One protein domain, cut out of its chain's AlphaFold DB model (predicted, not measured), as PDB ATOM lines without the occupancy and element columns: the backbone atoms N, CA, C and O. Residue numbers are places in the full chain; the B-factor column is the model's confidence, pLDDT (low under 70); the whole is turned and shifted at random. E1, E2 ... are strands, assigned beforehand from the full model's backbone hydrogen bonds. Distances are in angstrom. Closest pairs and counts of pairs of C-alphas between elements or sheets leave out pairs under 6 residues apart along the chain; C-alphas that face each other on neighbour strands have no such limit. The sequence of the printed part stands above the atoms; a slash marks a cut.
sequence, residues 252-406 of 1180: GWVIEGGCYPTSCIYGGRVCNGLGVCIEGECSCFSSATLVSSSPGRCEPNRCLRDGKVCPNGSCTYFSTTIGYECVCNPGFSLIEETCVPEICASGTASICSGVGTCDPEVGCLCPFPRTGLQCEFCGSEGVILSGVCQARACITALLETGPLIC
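This is residues 252 to 406 of the 1180 residues of the protein "Neurogenic locus notch-like protein" of Giardia muris (UniProt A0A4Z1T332). A long, thin string of eight small two-stranded hairpins, E1-E2, E3-E4, E5-E6, E7-E8, E9-E10, E11-E12, E13-E14 and E15-E16, strung one after another along a rod, with no common core. The longest hairpin, E7-E8, is partway along; E9 and E10 come nearest to the mean of the C-alphas, while E1 is near one end of the rod and E15 near the other. The printed part has 155 residues with sixteen named strands, E1 to E16 in order along the chain, and no named helix; each sheet is one antiparallel pair of strands. The class is all strand, though under half of the residues, 64 of 155, are in named elements, and long unnamed stretches join several hairpins. The whole is extended, with a radius of gyration of the C-alphas of 23.0 A, and spans 72 by 34 by 27 A.

E7, residues 313 to 319, and E8, residues 323 to 328, form a hairpin of antiparallel neighbours, with 146 degrees between their directions; N 316 and O 325 are 2.9 A apart, within hydrogen-bond range. On the one hand follow E9, residues 332 to 335, and E10, residues 338 to 341, a hairpin in which N 333 and O 340 are 2.9 A apart. The closest C-alphas of E8 and E10 are those of Cys 328 and Cys 339, 5.4 A apart. E7 and E9 are apart, but only just, at 8.1 A. Next comes the hairpin of E11, residues 357 to 359, and E12, residues 363 to 365, with N 359 and O 363 2.8 A apart. E10 and E11 are apart, only just, at 8.4 A. Beyond it stand E13, residues 382 to 385, and E14, residues 388 to 391, a hairpin with N 383 and O 390 2.9 A apart; E12 and E13 are apart. E15, residues 395 to 399, and E16, residues 402 to 405, form the last hairpin, at 157 degrees, with N 404 and O 397 2.8 A apart. E14 and E15 meet only through their link, while the closest C-alphas of E13 and E16, those of Leu 385 and Pro 403, are 7.0 A apart. On the other hand, before E7, come E5, residues 288 to 290, and E6, residues 298 to 300, a hairpin with N 289 and O 299 3.0 A apart. E6 and E7 are apart, only just, at 8.5 A, but the closest C-alphas of E6 and E8, Pro 300 and Tyr 324, are 6.7 A apart. E3, residues 275 to 278, and E4, residues 281 to 284, form a hairpin with N 278 and O 281 2.8 A apart; the closest C-alphas of E4 and E6, Cys 284 and Cys 298, are 5.7 A apart. E1, residues 253 to 255, and E2, residues 259 to 261, form the first hairpin, with N 254 and O 260 2.8 A apart. The closest C-alphas of E2 and E3, Tyr 260 and Cys 277, are 7.1 A apart.

E7 measures 18.2 A from C-alpha 313 at (21.469, 11.542, 34.882) to C-alpha 319 at (24.038, 13.213, 16.908). E8 measures 16.2 A and E15 11.0 A. E1, E2, E5, E6, E11 and E12 have 3 residues each; E3, E4, E9, E10, E13, E14 and E16 have 4. E1 begins at C-alpha 253, (9.847, -13.353, 17.660), and E16 ends at C-alpha 405, (59.700, 19.948, 46.476).

The C-alphas farthest apart, those of Gly 252 and Ala 397, are 74.2 A apart. The printed part has no cut. The links E2 to E3, E6 to E7, E10 to E11 and E12 to E13 are long; each holds one short antiparallel pairing, for instance residues 370 to 371 with 377 to 378. The mean pLDDT of the printed part is 71.9, and 46 residues are under 70, among them 252 to 259 and 318 to 323.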
ATOM      1  N   GLY A 252       6.754 -15.539  19.536       56.31
ATOM      2  CA  GLY A 252       7.891 -15.223  20.413       56.31
ATOM      3  C   GLY A 252       9.039 -14.470  19.725       56.31
ATOM      4  O   GLY A 252      10.019 -14.128  20.387       56.31
ATOM      5  N   TRP A 253       8.913 -14.176  18.428       67.25
ATOM      6  CA  TRP A 253       9.847 -13.353  17.660       67.25
ATOM      7  C   TRP A 253       9.180 -12.038  17.215       67.25
ATOM      8  O   TRP A 253       7.957 -11.940  17.129       67.25
ATOM      9  N   VAL A 254       9.987 -11.006  16.968       59.72
ATOM     10  CA  VAL A 254       9.570  -9.645  16.590       59.72
ATOM     11  C   VAL A 254      10.323  -9.221  15.326       59.72
ATOM     12  O   VAL A 254      11.468  -9.631  15.129       59.72
ATOM     13  N   ILE A 255       9.684  -8.409  14.479       52.41
ATOM     14  CA  ILE A 255      10.268  -7.888  13.235       52.41
ATOM     15  C   ILE A 255      10.956  -6.541  13.492       52.41
ATOM     16  O   ILE A 255      10.295  -5.561  13.827       52.41
ATOM     17  N   GLU A 256      12.266  -6.473  13.256       48.34
ATOM     18  CA  GLU A 256      13.026  -5.220  13.105       48.34
ATOM     19  C   GLU A 256      14.149  -5.438  12.078       48.34
ATOM     20  O   GLU A 256      15.250  -5.858  12.419       48.34
ATOM     21  N   GLY A 257      13.853  -5.267  10.785       51.19
ATOM     22  CA  GLY A 257      14.782  -5.616   9.691       51.19
ATOM     23  C   GLY A 257      15.013  -7.126   9.491       51.19
ATOM     24  O   GLY A 257      15.651  -7.534   8.525       51.19
ATOM     25  N   GLY A 258      14.463  -7.960  10.375       54.78
ATOM     26  CA  GLY A 258      14.500  -9.420  10.360       54.78
ATOM     27  C   GLY A 258      13.740  -9.986  11.564       54.78
ATOM     28  O   GLY A 258      13.277  -9.223  12.413       54.78
ATOM     29  N   CYS A 259      13.607 -11.313  11.643       65.25
ATOM     30  CA  CYS A 259      13.001 -11.993  12.790       65.25
ATOM     31  C   CYS A 259      14.006 -12.126  13.942       65.25
ATOM     32  O   CYS A 259      15.030 -12.792  13.775       65.25
ATOM     33  N   TYR A 260      13.685 -11.604  15.131       70.12
ATOM     34  CA  TYR A 260      14.522 -11.753  16.333       70.12
ATOM     35  C   TYR A 260      13.707 -12.156  17.576       70.12
ATOM     36  O   TYR A 260      12.581 -11.684  17.724       70.12
ATOM     37  N   PRO A 261      14.233 -12.985  18.500       72.38
ATOM     38  CA  PRO A 261      13.513 -13.386  19.709       72.38
ATOM     39  C   PRO A 261      13.189 -12.188  20.603       72.38
ATOM     40  O   PRO A 261      14.032 -11.305  20.788       72.38
ATOM     41  N   THR A 262      12.030 -12.195  21.267       72.19
ATOM     42  CA  THR A 262      11.650 -11.144  22.231       72.19
ATOM     43  C   THR A 262      12.676 -10.940  23.354       72.19
ATOM     44  O   THR A 262      12.771  -9.837  23.881       72.19
ATOM     45  N   SER A 263      13.474 -11.959  23.705       72.25
ATOM     46  CA  SER A 263      14.552 -11.861  24.710       72.25
ATOM     47  C   SER A 263      15.706 -10.933  24.312       72.25
ATOM     48  O   SER A 263      16.477 -10.525  25.180       72.25
ATOM     49  N   CYS A 264      15.819 -10.591  23.026       74.25
ATOM     50  CA  CYS A 264      16.821  -9.677  22.485       74.25
ATOM     51  C   CYS A 264      16.289  -8.253  22.237       74.25
ATOM     52  O   CYS A 264      17.075  -7.389  21.854       74.25
ATOM     53  N   ILE A 265      14.992  -7.974  22.424       74.00
ATOM     54  CA  ILE A 265      14.396  -6.667  22.094       74.00
ATOM     55  C   ILE A 265      14.324  -5.771  23.336       74.00
ATOM     56  O   ILE A 265      13.546  -6.021  24.254       74.00
ATOM     57  N   TYR A 266      15.090  -4.678  23.339       72.38
ATOM     58  CA  TYR A 266      15.149  -3.705  24.436       72.38
ATOM     59  C   TYR A 266      14.924  -2.291  23.899       72.38
ATOM     60  O   TYR A 266      15.536  -1.891  22.913       72.38
ATOM     61  N   GLY A 267      14.016  -1.532  24.519       65.94
ATOM     62  CA  GLY A 267      13.640  -0.195  24.028       65.94
ATOM     63  C   GLY A 267      12.971  -0.197  22.645       65.94
ATOM     64  O   GLY A 267      12.965   0.829  21.974       65.94
ATOM     65  N   GLY A 268      12.445  -1.346  22.204       67.62
ATOM     66  CA  GLY A 268      11.928  -1.533  20.846       67.62
ATOM     67  C   GLY A 268      13.003  -1.785  19.785       67.62
ATOM     68  O   GLY A 268      12.667  -1.724  18.609       67.62
ATOM     69  N   ARG A 269      14.261  -2.064  20.177       75.19
ATOM     70  CA  ARG A 269      15.340  -2.436  19.248       75.19
ATOM     71  C   ARG A 269      16.111  -3.696  19.657       75.19
ATOM     72  O   ARG A 269      16.345  -3.919  20.850       75.19
ATOM     73  N   VAL A 270      16.582  -4.477  18.685       77.19
ATOM     74  CA  VAL A 270      17.511  -5.603  18.856       77.19
ATOM     75  C   VAL A 270      18.744  -5.102  19.590       77.19
ATOM     76  O   VAL A 270      19.455  -4.212  19.123       77.19
ATOM     77  N   CYS A 271      18.965  -5.640  20.785       79.44
ATOM     78  CA  CYS A 271      20.065  -5.282  21.666       79.44
ATOM     79  C   CYS A 271      20.207  -3.760  21.839       79.44
ATOM     80  O   CYS A 271      21.321  -3.237  21.833       79.44
ATOM     81  N   ASN A 272      19.075  -3.044  21.971       76.12
ATOM     82  CA  ASN A 272      19.019  -1.583  22.138       76.12
ATOM     83  C   ASN A 272      19.614  -0.798  20.939       76.12
ATOM     84  O   ASN A 272      19.987   0.363  21.085       76.12
ATOM     85  N   GLY A 273      19.741  -1.429  19.763       74.50
ATOM     86  CA  GLY A 273      20.416  -0.883  18.577       74.50
ATOM     87  C   GLY A 273      21.950  -0.915  18.645       74.50
ATOM     88  O   GLY A 273      22.610  -0.263  17.839       74.50
ATOM     89  N   LEU A 274      22.525  -1.626  19.623       79.62
ATOM     90  CA  LEU A 274      23.949  -1.569  19.988       79.62
ATOM     91  C   LEU A 274      24.622  -2.954  20.058       79.62
ATOM     92  O   LEU A 274      25.707  -3.106  20.621       79.62
ATOM     93  N   GLY A 275      23.994  -3.968  19.470       78.81
ATOM     94  CA  GLY A 275      24.533  -5.317  19.357       78.81
ATOM     95  C   GLY A 275      23.735  -6.180  18.387       78.81
ATOM     96  O   GLY A 275      22.734  -5.738  17.826       78.81
ATOM     97  N   VAL A 276      24.163  -7.429  18.231       81.31
ATOM     98  CA  VAL A 276      23.448  -8.471  17.485       81.31
ATOM     99  C   VAL A 276      22.910  -9.533  18.436       81.31
ATOM    100  O   VAL A 276      23.585  -9.942  19.383       81.31
ATOM    101  N   CYS A 277      21.697 -10.009  18.167       79.25
ATOM    102  CA  CYS A 277      21.142 -11.167  18.856       79.25
ATOM    103  C   CYS A 277      21.786 -12.452  18.316       79.25
ATOM    104  O   CYS A 277      21.757 -12.694  17.108       79.25
ATOM    105  N   ILE A 278      22.345 -13.279  19.198       79.19
ATOM    106  CA  ILE A 278      22.947 -14.575  18.874       79.19
ATOM    107  C   ILE A 278      22.366 -15.607  19.846       79.19
ATOM    108  O   ILE A 278      22.457 -15.440  21.057       79.19
ATOM    109  N   GLU A 279      21.714 -16.643  19.312       77.38
ATOM    110  CA  GLU A 279      21.084 -17.745  20.073       77.38
ATOM    111  C   GLU A 279      20.095 -17.317  21.189       77.38
ATOM    112  O   GLU A 279      19.731 -18.117  22.048       77.38
ATOM    113  N   GLY A 280      19.592 -16.076  21.143       71.94
ATOM    114  CA  GLY A 280      18.636 -15.516  22.109       71.94
ATOM    115  C   GLY A 280      19.245 -14.593  23.172       71.94
ATOM    116  O   GLY A 280      18.484 -14.004  23.944       71.94
ATOM    117  N   GLU A 281      20.571 -14.421  23.176       78.75
ATOM    118  CA  GLU A 281      21.301 -13.438  23.987       78.75
ATOM    119  C   GLU A 281      21.900 -12.318  23.113       78.75
ATOM    120  O   GLU A 281      22.056 -12.454  21.899       78.75
ATOM    121  N   CYS A 282      22.235 -11.180  23.725       79.81
ATOM    122  CA  CYS A 282      22.751 -10.006  23.019       79.81
ATOM    123  C   CYS A 282      24.276  -9.896  23.083       79.81
ATOM    124  O   CYS A 282      24.851  -9.673  24.147       79.81
ATOM    125  N   SER A 283      24.922  -9.969  21.920       83.50
ATOM    126  CA  SER A 283      26.348  -9.702  21.745       83.50
ATOM    127  C   SER A 283      26.548  -8.250  21.306       83.50
ATOM    128  O   SER A 283      26.186  -7.873  20.191       83.50
ATOM    129  N   CYS A 284      27.075  -7.409  22.197       83.69
ATOM    130  CA  CYS A 284      27.232  -5.977  21.937       83.69
ATOM    131  C   CYS A 284      28.341  -5.684  20.916       83.69
ATOM    132  O   CYS A 284      29.366  -6.367  20.872       83.69
ATOM    133  N   PHE A 285      28.165  -4.623  20.127       79.56
ATOM    134  CA  PHE A 285      29.257  -4.060  19.334       79.56
ATOM    135  C   PHE A 285      30.316  -3.433  20.254       79.56
ATOM    136  O   PHE A 285      30.029  -3.087  21.397       79.56
ATOM    137  N   SER A 286      31.536  -3.216  19.756       78.44
ATOM    138  CA  SER A 286      32.665  -2.671  20.539       78.44
ATOM    139  C   SER A 286      32.431  -1.276  21.150       78.44
ATOM    140  O   SER A 286      33.197  -0.841  22.009       78.44
ATOM    141  N   SER A 287      31.373  -0.578  20.735       71.44
ATOM    142  CA  SER A 287      30.902   0.697  21.285       71.44
ATOM    143  C   SER A 287      29.952   0.564  22.489       71.44
ATOM    144  O   SER A 287      29.590   1.589  23.072       71.44
ATOM    145  N   ALA A 288      29.557  -0.651  22.886       77.62
ATOM    146  CA  ALA A 288      28.597  -0.920  23.958       77.62
ATOM    147  C   ALA A 288      28.963  -2.153  24.809       77.62
ATOM    148  O   ALA A 288      29.750  -3.002  24.395       77.62
ATOM    149  N   THR A 289      28.376  -2.264  26.005       81.50
ATOM    150  CA  THR A 289      28.633  -3.354  26.967       81.50
ATOM    151  C   THR A 289      27.330  -3.848  27.607       81.50
ATOM    152  O   THR A 289      26.398  -3.070  27.818       81.50
ATOM    153  N   LEU A 290      27.269  -5.146  27.937       76.56
ATOM    154  CA  LEU A 290      26.192  -5.750  28.731       76.56
ATOM    155  C   LEU A 290      26.266  -5.292  30.194       76.56
ATOM    156  O   LEU A 290      27.268  -5.529  30.873       76.56
ATOM    157  N   VAL A 291      25.191  -4.699  30.710       68.44
ATOM    158  CA  VAL A 291      25.145  -4.206  32.098       68.44
ATOM    159  C   VAL A 291      24.502  -5.235  33.027       68.44
ATOM    160  O   VAL A 291      23.388  -5.699  32.794       68.44
ATOM    161  N   SER A 292      25.172  -5.563  34.133       60.91
ATOM    162  CA  SER A 292      24.720  -6.583  35.095       60.91
ATOM    163  C   SER A 292      23.432  -6.230  35.856       60.91
ATOM    164  O   SER A 292      22.811  -7.118  36.435       60.91
ATOM    165  N   SER A 293      22.994  -4.966  35.829       60.91
ATOM    166  CA  SER A 293      21.677  -4.538  36.324       60.91
ATOM    167  C   SER A 293      20.519  -4.849  35.368       60.91
ATOM    168  O   SER A 293      19.364  -4.790  35.784       60.91
ATOM    169  N   SER A 294      20.821  -5.140  34.099       59.66
ATOM    170  CA  SER A 294      19.858  -5.241  32.996       59.66
ATOM    171  C   SER A 294      20.287  -6.363  32.031       59.66
ATOM    172  O   SER A 294      20.687  -6.076  30.899       59.66
ATOM    173  N   PRO A 295      20.279  -7.640  32.472       56.38
ATOM    174  CA  PRO A 295      20.818  -8.753  31.691       56.38
ATOM    175  C   PRO A 295      20.145  -8.845  30.315       56.38
ATOM    176  O   PRO A 295      18.921  -8.863  30.222       56.38
ATOM    177  N   GLY A 296      20.963  -8.882  29.259       63.84
ATOM    178  CA  GLY A 296      20.523  -8.856  27.860       63.84
ATOM    179  C   GLY A 296      20.537  -7.472  27.192       63.84
ATOM    180  O   GLY A 296      20.497  -7.411  25.967       63.84
ATOM    181  N   ARG A 297      20.656  -6.358  27.931       73.25
ATOM    182  CA  ARG A 297      20.705  -5.008  27.332       73.25
ATOM    183  C   ARG A 297      22.143  -4.531  27.097       73.25
ATOM    184  O   ARG A 297      22.928  -4.433  28.039       73.25
ATOM    185  N   CYS A 298      22.450  -4.170  25.851       80.69
ATOM    186  CA  CYS A 298      23.656  -3.422  25.494       80.69
ATOM    187  C   CYS A 298      23.440  -1.923  25.729       80.69
ATOM    188  O   CYS A 298      22.475  -1.347  25.224       80.69
ATOM    189  N   GLU A 299      24.346  -1.286  26.466       78.69
ATOM    190  CA  GLU A 299      24.329   0.160  26.725       78.69
ATOM    191  C   GLU A 299      25.612   0.807  26.177       78.69
ATOM    192  O   GLU A 299      26.664   0.159  26.211       78.69
ATOM    193  N   PRO A 300      25.574   2.061  25.678       81.50
ATOM    194  CA  PRO A 300      26.750   2.715  25.108       81.50
ATOM    195  C   PRO A 300      27.879   2.825  26.132       81.50
ATOM    196  O   PRO A 300      27.653   3.297  27.245       81.50
ATOM    197  N   ASN A 301      29.114   2.508  25.739       76.69
ATOM    198  CA  ASN A 301      30.274   2.568  26.637       76.69
ATOM    199  C   ASN A 301      30.511   3.979  27.216       76.69
ATOM    200  O   ASN A 301      30.999   4.098  28.334       76.69
ATOM    201  N   ARG A 302      30.095   5.039  26.504       74.31
ATOM    202  CA  ARG A 302      30.115   6.436  26.991       74.31
ATOM    203  C   ARG A 302      29.102   6.736  28.101       74.31
ATOM    204  O   ARG A 302      29.324   7.642  28.889       74.31
ATOM    205  N   CYS A 303      28.014   5.973  28.197       74.31
ATOM    206  CA  CYS A 303      26.995   6.147  29.235       74.31
ATOM    207  C   CYS A 303      27.254   5.295  30.491       74.31
ATOM    208  O   CYS A 303      26.413   5.278  31.392       74.31
ATOM    209  N   LEU A 304      28.379   4.568  30.561       73.00
ATOM    210  CA  LEU A 304      28.683   3.619  31.632       73.00
ATOM    211  C   LEU A 304      29.821   4.104  32.538       73.00
ATOM    212  O   LEU A 304      30.951   4.318  32.101       73.00
ATOM    213  N   ARG A 305      29.533   4.187  33.841       69.75
ATOM    214  CA  ARG A 305      30.519   4.371  34.920       69.75
ATOM    215  C   ARG A 305      30.238   3.341  36.016       69.75
ATOM    216  O   ARG A 305      29.085   3.140  36.389       69.75
ATOM    217  N   ASP A 306      31.272   2.634  36.473       64.12
ATOM    218  CA  ASP A 306      31.207   1.573  37.499       64.12
ATOM    219  C   ASP A 306      30.068   0.546  37.318       64.12
ATOM    220  O   ASP A 306      29.413   0.120  38.271       64.12
ATOM    221  N   GLY A 307      29.810   0.149  36.066       62.16
ATOM    222  CA  GLY A 307      28.760  -0.819  35.728       62.16
ATOM    223  C   GLY A 307      27.330  -0.294  35.905       62.16
ATOM    224  O   GLY A 307      26.409  -1.093  36.065       62.16
ATOM    225  N   LYS A 308      27.130   1.030  35.895       65.44
ATOM    226  CA  LYS A 308      25.819   1.692  35.949       65.44
ATOM    227  C   LYS A 308      25.674   2.697  34.808       65.44
ATOM    228  O   LYS A 308      26.640   3.355  34.426       65.44
ATOM    229  N   VAL A 309      24.449   2.833  34.305       71.88
ATOM    230  CA  VAL A 309      24.086   3.841  33.301       71.88
ATOM    231  C   VAL A 309      23.912   5.196  33.991       71.88
ATOM    232  O   VAL A 309      23.151   5.276  34.952       71.88
ATOM    233  N   CYS A 310      24.624   6.224  33.514       74.00
ATOM    234  CA  CYS A 310      24.538   7.640  33.913       74.00
ATOM    235  C   CYS A 310      24.071   7.906  35.367       74.00
ATOM    236  O   CYS A 310      22.934   8.336  35.579       74.00
ATOM    237  N   PRO A 311      24.915   7.679  36.394       68.62
ATOM    238  CA  PRO A 311      24.554   7.968  37.783       68.62
ATOM    239  C   PRO A 311      24.106   9.429  37.952       68.62
ATOM    240  O   PRO A 311      24.849  10.334  37.593       68.62
ATOM    241  N   ASN A 312      22.903   9.651  38.497       72.44
ATOM    242  CA  ASN A 312      22.235  10.962  38.634       72.44
ATOM    243  C   ASN A 312      21.930  11.708  37.310       72.44
ATOM    244  O   ASN A 312      21.706  12.920  37.322       72.44
ATOM    245  N   GLY A 313      21.863  10.996  36.183       75.62
ATOM    246  CA  GLY A 313      21.469  11.542  34.882       75.62
ATOM    247  C   GLY A 313      20.706  10.537  34.017       75.62
ATOM    248  O   GLY A 313      20.228   9.511  34.497       75.62
ATOM    249  N   SER A 314      20.594  10.844  32.727       76.31
ATOM    250  CA  SER A 314      19.944  10.030  31.696       76.31
ATOM    251  C   SER A 314      20.839   9.932  30.459       76.31
ATOM    252  O   SER A 314      21.374  10.936  30.001       76.31
ATOM    253  N   CYS A 315      20.991   8.729  29.902       75.94
ATOM    254  CA  CYS A 315      21.720   8.521  28.647       75.94
ATOM    255  C   CYS A 315      20.852   8.973  27.464       75.94
ATOM    256  O   CYS A 315      19.760   8.438  27.264       75.94
ATOM    257  N   THR A 316      21.331   9.935  26.679       74.88
ATOM    258  CA  THR A 316      20.620  10.512  25.527       74.88
ATOM    259  C   THR A 316      21.490  10.494  24.275       74.88
ATOM    260  O   THR A 316      22.704  10.647  24.360       74.88
ATOM    261  N   TYR A 317      20.871  10.317  23.108       72.12
ATOM    262  CA  TYR A 317      21.547  10.387  21.813       72.12
ATOM    263  C   TYR A 317      21.524  11.824  21.280       72.12
ATOM    264  O   TYR A 317      20.446  12.408  21.187       72.12
ATOM    265  N   PHE A 318      22.689  12.377  20.931       60.25
ATOM    266  CA  PHE A 318      22.826  13.783  20.535       60.25
ATOM    267  C   PHE A 318      22.973  13.965  19.016       60.25
ATOM    268  O   PHE A 318      22.269  14.775  18.417       60.25
ATOM    269  N   SER A 319      23.866  13.207  18.370       60.53
ATOM    270  CA  SER A 319      24.038  13.213  16.908       60.53
ATOM    271  C   SER A 319      24.844  12.005  16.411       60.53
ATOM    272  O   SER A 319      25.427  11.259  17.200       60.53
ATOM    273  N   THR A 320      24.953  11.848  15.089       50.41
ATOM    274  CA  THR A 320      25.832  10.858  14.438       50.41
ATOM    275  C   THR A 320      27.326  11.103  14.679       50.41
ATOM    276  O   THR A 320      28.098  10.148  14.647       50.41
ATOM    277  N   THR A 321      27.740  12.344  14.954       48.06
ATOM    278  CA  THR A 321      29.136  12.725  15.243       48.06
ATOM    279  C   THR A 321      29.486  12.725  16.732       48.06
ATOM    280  O   THR A 321      30.631  12.446  17.081       48.06
ATOM    281  N   ILE A 322      28.528  13.020  17.616       55.91
ATOM    282  CA  ILE A 322      28.743  13.121  19.072       55.91
ATOM    283  C   ILE A 322      28.390  11.800  19.778       55.91
ATOM    284  O   ILE A 322      29.067  11.396  20.726       55.91
ATOM    285  N   GLY A 323      27.388  11.071  19.279       65.94
ATOM    286  CA  GLY A 323      26.948   9.784  19.812       65.94
ATOM    287  C   GLY A 323      25.993   9.907  21.004       65.94
ATOM    288  O   GLY A 323      25.088  10.742  21.006       65.94
ATOM    289  N   TYR A 324      26.176   9.026  21.990       73.56
ATOM    290  CA  TYR A 324      25.414   9.002  23.242       73.56
ATOM    291  C   TYR A 324      26.194   9.681  24.376       73.56
ATOM    292  O   TYR A 324      27.393   9.435  24.526       73.56
ATOM    293  N   GLU A 325      25.492  10.464  25.193       72.88
ATOM    294  CA  GLU A 325      26.035  11.264  26.296       72.88
ATOM    295  C   GLU A 325      25.084  11.255  27.511       72.88
ATOM    296  O   GLU A 325      23.873  11.063  27.362       72.88
ATOM    297  N   CYS A 326      25.623  11.438  28.721       76.12
ATOM    298  CA  CYS A 326      24.837  11.534  29.953       76.12
ATOM    299  C   CYS A 326      24.384  12.977  30.220       76.12
ATOM    300  O   CYS A 326      25.187  13.813  30.628       76.12
ATOM    301  N   VAL A 327      23.086  13.260  30.088       79.00
ATOM    302  CA  VAL A 327      22.487  14.534  30.519       79.00
ATOM    303  C   VAL A 327      22.077  14.433  31.987       79.00
ATOM    304  O   VAL A 327      21.414  13.478  32.389       79.00
ATOM    305  N   CYS A 328      22.476  15.403  32.806       80.56
ATOM    306  CA  CYS A 328      22.270  15.353  34.252       80.56
ATOM    307  C   CYS A 328      20.874  15.799  34.696       80.56
ATOM    308  O   CYS A 328      20.231  16.637  34.065       80.56
ATOM    309  N   ASN A 329      20.412  15.233  35.814       77.19
ATOM    310  CA  ASN A 329      19.159  15.646  36.440       77.19
ATOM    311  C   ASN A 329      19.317  17.037  37.100       77.19
ATOM    312  O   ASN A 329      20.414  17.359  37.557       77.19
ATOM    313  N   PRO A 330      18.250  17.854  37.215       74.69
ATOM    314  CA  PRO A 330      18.331  19.186  37.827       74.69
ATOM    315  C   PRO A 330      18.947  19.170  39.238       74.69
ATOM    316  O   PRO A 330      18.577  18.329  40.060       74.69
ATOM    317  N   GLY A 331      19.866  20.101  39.523       69.12
ATOM    318  CA  GLY A 331      20.675  20.115  40.750       69.12
ATOM    319  C   GLY A 331      22.022  19.386  40.629       69.12
ATOM    320  O   GLY A 331      22.799  19.374  41.590       69.12
ATOM    321  N   PHE A 332      22.311  18.776  39.473       76.69
ATOM    322  CA  PHE A 332      23.573  18.109  39.162       76.69
ATOM    323  C   PHE A 332      24.171  18.653  37.859       76.69
ATOM    324  O   PHE A 332      23.511  18.690  36.822       76.69
ATOM    325  N   SER A 333      25.455  18.999  37.891       76.44
ATOM    326  CA  SER A 333      26.241  19.404  36.722       76.44
ATOM    327  C   SER A 333      27.033  18.228  36.150       76.44
ATOM    328  O   SER A 333      27.562  17.416  36.916       76.44
ATOM    329  N   LEU A 334      27.191  18.176  34.825       71.69
ATOM    330  CA  LEU A 334      28.066  17.207  34.164       71.69
ATOM    331  C   LEU A 334      29.536  17.621  34.330       71.69
ATOM    332  O   LEU A 334      29.946  18.671  33.842       71.69
ATOM    333  N   ILE A 335      30.322  16.790  35.013       70.44
ATOM    334  CA  ILE A 335      31.764  16.963  35.226       70.44
ATOM    335  C   ILE A 335      32.444  15.612  34.979       70.44
ATOM    336  O   ILE A 335      32.040  14.603  35.555       70.44
ATOM    337  N   GLU A 336      33.452  15.580  34.103       65.38
ATOM    338  CA  GLU A 336      34.222  14.368  33.739       65.38
ATOM    339  C   GLU A 336      33.333  13.151  33.370       65.38
ATOM    340  O   GLU A 336      33.576  12.008  33.766       65.38
ATOM    341  N   GLU A 337      32.274  13.419  32.591       62.41
ATOM    342  CA  GLU A 337      31.218  12.472  32.172       62.41
ATOM    343  C   GLU A 337      30.389  11.874  33.340       62.41
ATOM    344  O   GLU A 337      29.728  10.845  33.187       62.41
ATOM    345  N   THR A 338      30.389  12.514  34.514       66.19
ATOM    346  CA  THR A 338      29.575  12.142  35.689       66.19
ATOM    347  C   THR A 338      28.699  13.292  36.184       66.19
ATOM    348  O   THR A 338      29.089  14.454  36.122       66.19
ATOM    349  N   CYS A 339      27.508  12.980  36.703       78.50
ATOM    350  CA  CYS A 339      26.586  13.985  37.234       78.50
ATOM    351  C   CYS A 339      26.816  14.203  38.732       78.50
ATOM    352  O   CYS A 339      26.463  13.370  39.576       78.50
ATOM    353  N   VAL A 340      27.423  15.345  39.043       72.69
ATOM    354  CA  VAL A 340      27.910  15.732  40.372       72.69
ATOM    355  C   VAL A 340      27.003  16.833  40.935       72.69
ATOM    356  O   VAL A 340      26.631  17.723  40.171       72.69
ATOM    357  N   PRO A 341      26.625  16.814  42.231       76.75
ATOM    358  CA  PRO A 341      25.812  17.875  42.825       76.75
ATOM    359  C   PRO A 341      26.423  19.262  42.596       76.75
ATOM    360  O   PRO A 341      27.621  19.447  42.824       76.75
ATOM    361  N   GLU A 342      25.605  20.249  42.225       77.56
ATOM    362  CA  GLU A 342      26.063  21.622  41.929       77.56
ATOM    363  C   GLU A 342      26.846  22.260  43.097       77.56
ATOM    364  O   GLU A 342      27.774  23.035  42.881       77.56
ATOM    365  N   ILE A 343      26.564  21.865  44.346       75.44
ATOM    366  CA  ILE A 343      27.317  22.307  45.536       75.44
ATOM    367  C   ILE A 343      28.810  21.918  45.512       75.44
ATOM    368  O   ILE A 343      29.629  22.606  46.116       75.44
ATOM    369  N   CYS A 344      29.176  20.853  44.791       73.81
ATOM    370  CA  CYS A 344      30.557  20.403  44.596       73.81
ATOM    371  C   CYS A 344      31.165  20.869  43.259       73.81
ATOM    372  O   CYS A 344      32.336  20.588  42.988       73.81
ATOM    373  N   ALA A 345      30.386  21.545  42.412       74.69
ATOM    374  CA  ALA A 345      30.760  21.922  41.058       74.69
ATOM    375  C   ALA A 345      31.462  23.284  41.035       74.69
ATOM    376  O   ALA A 345      30.825  24.330  41.172       74.69
ATOM    377  N   SER A 346      32.784  23.286  40.855       66.31
ATOM    378  CA  SER A 346      33.529  24.534  40.679       66.31
ATOM    379  C   SER A 346      33.184  25.187  39.342       66.31
ATOM    380  O   SER A 346      32.966  24.493  38.347       66.31
ATOM    381  N   GLY A 347      33.199  26.524  39.289       64.31
ATOM    382  CA  GLY A 347      32.914  27.309  38.075       64.31
ATOM    383  C   GLY A 347      33.863  27.051  36.891       64.31
ATOM    384  O   GLY A 347      33.643  27.571  35.803       64.31
ATOM    385  N   THR A 348      34.902  26.237  37.088       59.50
ATOM    386  CA  THR A 348      35.796  25.691  36.056       59.50
ATOM    387  C   THR A 348      35.367  24.308  35.535       59.50
ATOM    388  O   THR A 348      36.174  23.624  34.915       59.50
ATOM    389  N   ALA A 349      34.129  23.877  35.810       63.59
ATOM    390  CA  ALA A 349      33.589  22.550  35.486       63.59
ATOM    391  C   ALA A 349      34.430  21.386  36.056       63.59
ATOM    392  O   ALA A 349      34.675  20.385  35.388       63.59
ATOM    393  N   SER A 350      34.875  21.519  37.312       71.38
ATOM    394  CA  SER A 350      35.676  20.507  38.017       71.38
ATOM    395  C   SER A 350      35.160  20.247  39.437       71.38
ATOM    396  O   SER A 350      34.690  21.164  40.120       71.38
ATOM    397  N   ILE A 351      35.243  18.994  39.898       74.25
ATOM    398  CA  ILE A 351      34.794  18.608  41.246       74.25
ATOM    399  C   ILE A 351      35.726  19.264  42.263       74.25
ATOM    400  O   ILE A 351      36.927  19.002  42.250       74.25
ATOM    401  N   CYS A 352      35.194  20.126  43.131       79.62
ATOM    402  CA  CYS A 352      35.961  20.789  44.190       79.62
ATOM    403  C   CYS A 352      37.282  21.408  43.690       79.62
ATOM    404  O   CYS A 352      38.363  21.177  44.247       79.62
ATOM    405  N   SER A 353      37.177  22.151  42.581       76.19
ATOM    406  CA  SER A 353      38.269  22.811  41.855       76.19
ATOM    407  C   SER A 353      39.396  21.872  41.388       76.19
ATOM    408  O   SER A 353      40.529  22.316  41.212       76.19
ATOM    409  N   GLY A 354      39.106  20.575  41.219       71.19
ATOM    410  CA  GLY A 354      40.079  19.536  40.866       71.19
ATOM    411  C   GLY A 354      41.039  19.157  42.000       71.19
ATOM    412  O   GLY A 354      42.090  18.581  41.729       71.19
ATOM    413  N   VAL A 355      40.739  19.520  43.257       75.88
ATOM    414  CA  VAL A 355      41.661  19.314  44.395       75.88
ATOM    415  C   VAL A 355      40.982  18.759  45.656       75.88
ATOM    416  O   VAL A 355      41.632  18.051  46.423       75.88
ATOM    417  N   GLY A 356      39.707  19.067  45.904       75.31
ATOM    418  CA  GLY A 356      38.938  18.485  47.014       75.31
ATOM    419  C   GLY A 356      38.194  17.200  46.646       75.31
ATOM    420  O   GLY A 356      38.039  16.874  45.472       75.31
ATOM    421  N   THR A 357      37.664  16.500  47.649       81.31
ATOM    422  CA  THR A 357      36.674  15.428  47.445       81.31
ATOM    423  C   THR A 357      35.263  15.931  47.755       81.31
ATOM    424  O   THR A 357      35.067  16.708  48.687       81.31
ATOM    425  N   CYS A 358      34.272  15.502  46.973       78.06
ATOM    426  CA  CYS A 358      32.868  15.859  47.191       78.06
ATOM    427  C   CYS A 358      32.216  14.924  48.219       78.06
ATOM    428  O   CYS A 358      32.156  13.713  48.001       78.06
ATOM    429  N   ASP A 359      31.693  15.490  49.304       80.12
ATOM    430  CA  ASP A 359      30.750  14.840  50.208       80.12
ATOM    431  C   ASP A 359      29.306  15.262  49.839       80.12
ATOM    432  O   ASP A 359      29.041  16.465  49.745       80.12
ATOM    433  N   PRO A 360      28.359  14.326  49.624       62.78
ATOM    434  CA  PRO A 360      26.996  14.666  49.201       62.78
ATOM    435  C   PRO A 360      26.155  15.463  50.210       62.78
ATOM    436  O   PRO A 360      25.166  16.070  49.802       62.78
ATOM    437  N   GLU A 361      26.495  15.449  51.504       70.25
ATOM    438  CA  GLU A 361      25.763  16.174  52.556       70.25
ATOM    439  C   GLU A 361      26.479  17.466  52.985       70.25
ATOM    440  O   GLU A 361      25.823  18.420  53.411       70.25
ATOM    441  N   VAL A 362      27.813  17.512  52.879       74.06
ATOM    442  CA  VAL A 362      28.655  18.601  53.419       74.06
ATOM    443  C   VAL A 362      29.297  19.479  52.331       74.06
ATOM    444  O   VAL A 362      29.686  20.613  52.614       74.06
ATOM    445  N   GLY A 363      29.387  19.009  51.084       78.44
ATOM    446  CA  GLY A 363      30.096  19.694  49.999       78.44
ATOM    447  C   GLY A 363      31.583  19.324  49.946       78.44
ATOM    448  O   GLY A 363      31.957  18.177  50.177       78.44
ATOM    449  N   CYS A 364      32.457  20.268  49.598       83.44
ATOM    450  CA  CYS A 364      33.860  19.953  49.318       83.44
ATOM    451  C   CYS A 364      34.746  19.818  50.566       83.44
ATOM    452  O   CYS A 364      34.920  20.755  51.345       83.44
ATOM    453  N   LEU A 365      35.399  18.662  50.696       83.88
ATOM    454  CA  LEU A 365      36.431  18.386  51.690       83.88
ATOM    455  C   LEU A 365      37.814  18.694  51.095       83.88
ATOM    456  O   LEU A 365      38.269  18.034  50.159       83.88
ATOM    457  N   CYS A 366      38.491  19.712  51.631       82.19
ATOM    458  CA  CYS A 366      39.735  20.233  51.057       82.19
ATOM    459  C   CYS A 366      40.996  19.649  51.718       82.19
ATOM    460  O   CYS A 366      41.112  19.701  52.946       82.19
ATOM    461  N   PRO A 367      41.985  19.155  50.945       74.88
ATOM    462  CA  PRO A 367      43.264  18.724  51.496       74.88
ATOM    463  C   PRO A 367      44.109  19.929  51.927       74.88
ATOM    464  O   PRO A 367      44.214  20.929  51.215       74.88
ATOM    465  N   PHE A 368      44.765  19.830  53.082       71.00
ATOM    466  CA  PHE A 368      45.674  20.869  53.565       71.00
ATOM    467  C   PHE A 368      46.829  21.106  52.563       71.00
ATOM    468  O   PHE A 368      47.433  20.125  52.127       71.00
ATOM    469  N   PRO A 369      47.190  22.364  52.216       72.56
ATOM    470  CA  PRO A 369      46.734  23.629  52.802       72.56
ATOM    471  C   PRO A 369      45.666  24.386  51.975       72.56
ATOM    472  O   PRO A 369      45.582  25.610  52.080       72.56
ATOM    473  N   ARG A 370      44.849  23.713  51.148       78.62
ATOM    474  CA  ARG A 370      43.706  24.346  50.451       78.62
ATOM    475  C   ARG A 370      42.563  24.683  51.414       78.62
ATOM    476  O   ARG A 370      42.361  24.009  52.423       78.62
ATOM    477  N   THR A 371      41.797  25.713  51.068       78.12
ATOM    478  CA  THR A 371      40.609  26.195  51.790       78.12
ATOM    479  C   THR A 371      39.574  26.754  50.799       78.12
ATOM    480  O   THR A 371      39.860  26.879  49.611       78.12
ATOM    481  N   GLY A 372      38.372  27.095  51.271       74.94
ATOM    482  CA  GLY A 372      37.264  27.579  50.432       74.94
ATOM    483  C   GLY A 372      36.091  26.601  50.394       74.94
ATOM    484  O   GLY A 372      36.201  25.495  50.921       74.94
ATOM    485  N   LEU A 373      34.962  27.020  49.816       77.38
ATOM    486  CA  LEU A 373      33.760  26.175  49.717       77.38
ATOM    487  C   LEU A 373      33.882  25.126  48.609       77.38
ATOM    488  O   LEU A 373      33.187  24.116  48.642       77.38
ATOM    489  N   GLN A 374      34.773  25.361  47.647       79.88
ATOM    490  CA  GLN A 374      35.064  24.485  46.518       79.88
ATOM    491  C   GLN A 374      36.579  24.242  46.397       79.88
ATOM    492  O   GLN A 374      37.079  23.939  45.316       79.88
ATOM    493  N   CYS A 375      37.313  24.377  47.510       79.38
ATOM    494  CA  CYS A 375      38.771  24.226  47.626       79.38
ATOM    495  C   CYS A 375      39.604  25.145  46.714       79.38
ATOM    496  O   CYS A 375      40.756  24.849  46.389       79.38
ATOM    497  N   GLU A 376      39.026  26.271  46.309       75.06
ATOM    498  CA  GLU A 376      39.595  27.230  45.372       75.06
ATOM    499  C   GLU A 376      40.804  27.993  45.956       75.06
ATOM    500  O   GLU A 376      41.781  28.266  45.249       75.06
ATOM    501  N   PHE A 377      40.805  28.276  47.263       80.19
ATOM    502  CA  PHE A 377      41.812  29.114  47.915       80.19
ATOM    503  C   PHE A 377      43.012  28.324  48.451       80.19
ATOM    504  O   PHE A 377      42.947  27.136  48.768       80.19
ATOM    505  N   CYS A 378      44.141  29.021  48.580       79.69
ATOM    506  CA  CYS A 378      45.342  28.528  49.246       79.69
ATOM    507  C   CYS A 378      45.459  29.203  50.621       79.69
ATOM    508  O   CYS A 378      45.479  30.432  50.703       79.69
ATOM    509  N   GLY A 379      45.495  28.412  51.695       74.69
ATOM    510  CA  GLY A 379      45.563  28.901  53.072       74.69
ATOM    511  C   GLY A 379      46.910  29.541  53.434       74.69
ATOM    512  O   GLY A 379      47.881  29.461  52.682       74.69
ATOM    513  N   SER A 380      46.988  30.155  54.621       76.94
ATOM    514  CA  SER A 380      48.165  30.915  55.093       76.94
ATOM    515  C   SER A 380      49.476  30.118  55.104       76.94
ATOM    516  O   SER A 380      50.540  30.678  54.834       76.94
ATOM    517  N   GLU A 381      49.387  28.811  55.358       72.44
ATOM    518  CA  GLU A 381      50.530  27.891  55.428       72.44
ATOM    519  C   GLU A 381      50.999  27.398  54.047       72.44
ATOM    520  O   GLU A 381      52.021  26.716  53.927       72.44
ATOM    521  N   GLY A 382      50.263  27.754  52.990       72.25
ATOM    522  CA  GLY A 382      50.587  27.450  51.604       72.25
ATOM    523  C   GLY A 382      51.294  28.590  50.861       72.25
ATOM    524  O   GLY A 382      51.409  29.731  51.329       72.25
ATOM    525  N   VAL A 383      51.772  28.266  49.661       77.62
ATOM    526  CA  VAL A 383      52.114  29.203  48.581       77.62
ATOM    527  C   VAL A 383      51.608  28.603  47.272       77.62
ATOM    528  O   VAL A 383      51.784  27.411  47.031       77.62
ATOM    529  N   ILE A 384      50.988  29.424  46.422       70.38
ATOM    530  CA  ILE A 384      50.623  29.017  45.062       70.38
ATOM    531  C   ILE A 384      51.879  29.082  44.190       70.38
ATOM    532  O   ILE A 384      52.458  30.152  44.009       70.38
ATOM    533  N   LEU A 385      52.291  27.939  43.650       66.19
ATOM    534  CA  LEU A 385      53.436  27.785  42.759       66.19
ATOM    535  C   LEU A 385      52.942  27.073  41.498       66.19
ATOM    536  O   LEU A 385      52.419  25.965  41.579       66.19
ATOM    537  N   SER A 386      53.041  27.734  40.342       60.72
ATOM    538  CA  SER A 386      52.530  27.222  39.056       60.72
ATOM    539  C   SER A 386      51.075  26.707  39.117       60.72
ATOM    540  O   SER A 386      50.743  25.688  38.525       60.72
ATOM    541  N   GLY A 387      50.207  27.388  39.879       64.38
ATOM    542  CA  GLY A 387      48.792  27.028  40.086       64.38
ATOM    543  C   GLY A 387      48.516  26.027  41.222       64.38
ATOM    544  O   GLY A 387      47.390  25.953  41.725       64.38
ATOM    545  N   VAL A 388      49.535  25.308  41.701       67.06
ATOM    546  CA  VAL A 388      49.414  24.321  42.786       67.06
ATOM    547  C   VAL A 388      49.676  24.987  44.140       67.06
ATOM    548  O   VAL A 388      50.665  25.694  44.318       67.06
ATOM    549  N   CYS A 389      48.792  24.768  45.116       74.75
ATOM    550  CA  CYS A 389      48.959  25.261  46.486       74.75
ATOM    551  C   CYS A 389      49.833  24.292  47.296       74.75
ATOM    552  O   CYS A 389      49.353  23.252  47.744       74.75
ATOM    553  N   GLN A 390      51.106  24.634  47.493       77.88
ATOM    554  CA  GLN A 390      52.081  23.793  48.187       77.88
ATOM    555  C   GLN A 390      52.319  24.278  49.622       77.88
ATOM    556  O   GLN A 390      52.463  25.478  49.854       77.88
ATOM    557  N   ALA A 391      52.429  23.357  50.585       74.50
ATOM    558  CA  ALA A 391      52.804  23.693  51.959       74.50
ATOM    559  C   ALA A 391      54.231  24.269  52.038       74.50
ATOM    560  O   ALA A 391      55.181  23.690  51.501       74.50
ATOM    561  N   ARG A 392      54.393  25.392  52.753       74.94
ATOM    562  CA  ARG A 392      55.668  26.135  52.854       74.94
ATOM    563  C   ARG A 392      56.839  25.296  53.365       74.94
ATOM    564  O   ARG A 392      57.966  25.515  52.936       74.94
ATOM    565  N   ALA A 393      56.569  24.331  54.241       73.00
ATOM    566  CA  ALA A 393      57.574  23.461  54.853       73.00
ATOM    567  C   ALA A 393      58.244  22.465  53.881       73.00
ATOM    568  O   ALA A 393      59.237  21.848  54.255       73.00
ATOM    569  N   CYS A 394      57.724  22.299  52.658       74.88
ATOM    570  CA  CYS A 394      58.195  21.284  51.707       74.88
ATOM    571  C   CYS A 394      59.014  21.829  50.521       74.88
ATOM    572  O   CYS A 394      59.459  21.049  49.678       74.88
ATOM    573  N   ILE A 395      59.185  23.149  50.403       77.94
ATOM    574  CA  ILE A 395      59.841  23.779  49.248       77.94
ATOM    575  C   ILE A 395      61.350  23.881  49.522       77.94
ATOM    576  O   ILE A 395      61.778  24.680  50.351       77.94
ATOM    577  N   THR A 396      62.158  23.089  48.815       72.62
ATOM    578  CA  THR A 396      63.626  23.072  48.943       72.62
ATOM    579  C   THR A 396      64.284  24.217  48.169       72.62
ATOM    580  O   THR A 396      65.209  24.850  48.673       72.62
ATOM    581  N   ALA A 397      63.838  24.478  46.935       70.38
ATOM    582  CA  ALA A 397      64.389  25.517  46.060       70.38
ATOM    583  C   ALA A 397      63.361  25.970  45.008       70.38
ATOM    584  O   ALA A 397      62.344  25.309  44.802       70.38
ATOM    585  N   LEU A 398      63.645  27.073  44.311       67.38
ATOM    586  CA  LEU A 398      62.883  27.544  43.149       67.38
ATOM    587  C   LEU A 398      63.822  27.580  41.933       67.38
ATOM    588  O   LEU A 398      64.824  28.291  41.960       67.38
ATOM    589  N   LEU A 399      63.517  26.796  40.898       63.78
ATOM    590  CA  LEU A 399      64.305  26.658  39.667       63.78
ATOM    591  C   LEU A 399      63.545  27.259  38.471       63.78
ATOM    592  O   LEU A 399      62.323  27.387  38.525       63.78
ATOM    593  N   GLU A 400      64.235  27.545  37.357       61.44
ATOM    594  CA  GLU A 400      63.574  27.928  36.085       61.44
ATOM    595  C   GLU A 400      62.595  26.835  35.591       61.44
ATOM    596  O   GLU A 400      61.642  27.134  34.880       61.44
ATOM    597  N   THR A 401      62.793  25.577  36.005       61.28
ATOM    598  CA  THR A 401      61.921  24.423  35.716       61.28
ATOM    599  C   THR A 401      60.768  24.228  36.712       61.28
ATOM    600  O   THR A 401      59.958  23.324  36.519       61.28
ATOM    601  N   GLY A 402      60.671  25.045  37.767       62.59
ATOM    602  CA  GLY A 402      59.627  24.962  38.793       62.59
ATOM    603  C   GLY A 402      60.156  24.837  40.232       62.59
ATOM    604  O   GLY A 402      61.365  24.866  40.476       62.59
ATOM    605  N   PRO A 403      59.259  24.725  41.227       69.06
ATOM    606  CA  PRO A 403      59.645  24.557  42.622       69.06
ATOM    607  C   PRO A 403      60.156  23.136  42.890       69.06
ATOM    608  O   PRO A 403      59.463  22.149  42.648       69.06
ATOM    609  N   LEU A 404      61.357  23.020  43.452       71.50
ATOM    610  CA  LEU A 404      61.897  21.740  43.892       71.50
ATOM    611  C   LEU A 404      61.291  21.384  45.252       71.50
ATOM    612  O   LEU A 404      61.663  21.959  46.276       71.50
ATOM    613  N   ILE A 405      60.357  20.436  45.260       74.81
ATOM    614  CA  ILE A 405      59.700  19.948  46.476       74.81
ATOM    615  C   ILE A 405      60.507  18.784  47.050       74.81
ATOM    616  O   ILE A 405      60.821  17.841  46.326       74.81
ATOM    617  N   CYS A 406      60.864  18.853  48.335       77.25
ATOM    618  CA  CYS A 406      61.559  17.784  49.061       77.25
ATOM    619  C   CYS A 406      62.794  17.204  48.334       77.25
ATOM    620  O   CYS A 406      63.029  15.997  48.355       77.25
TER     621      CYS A 406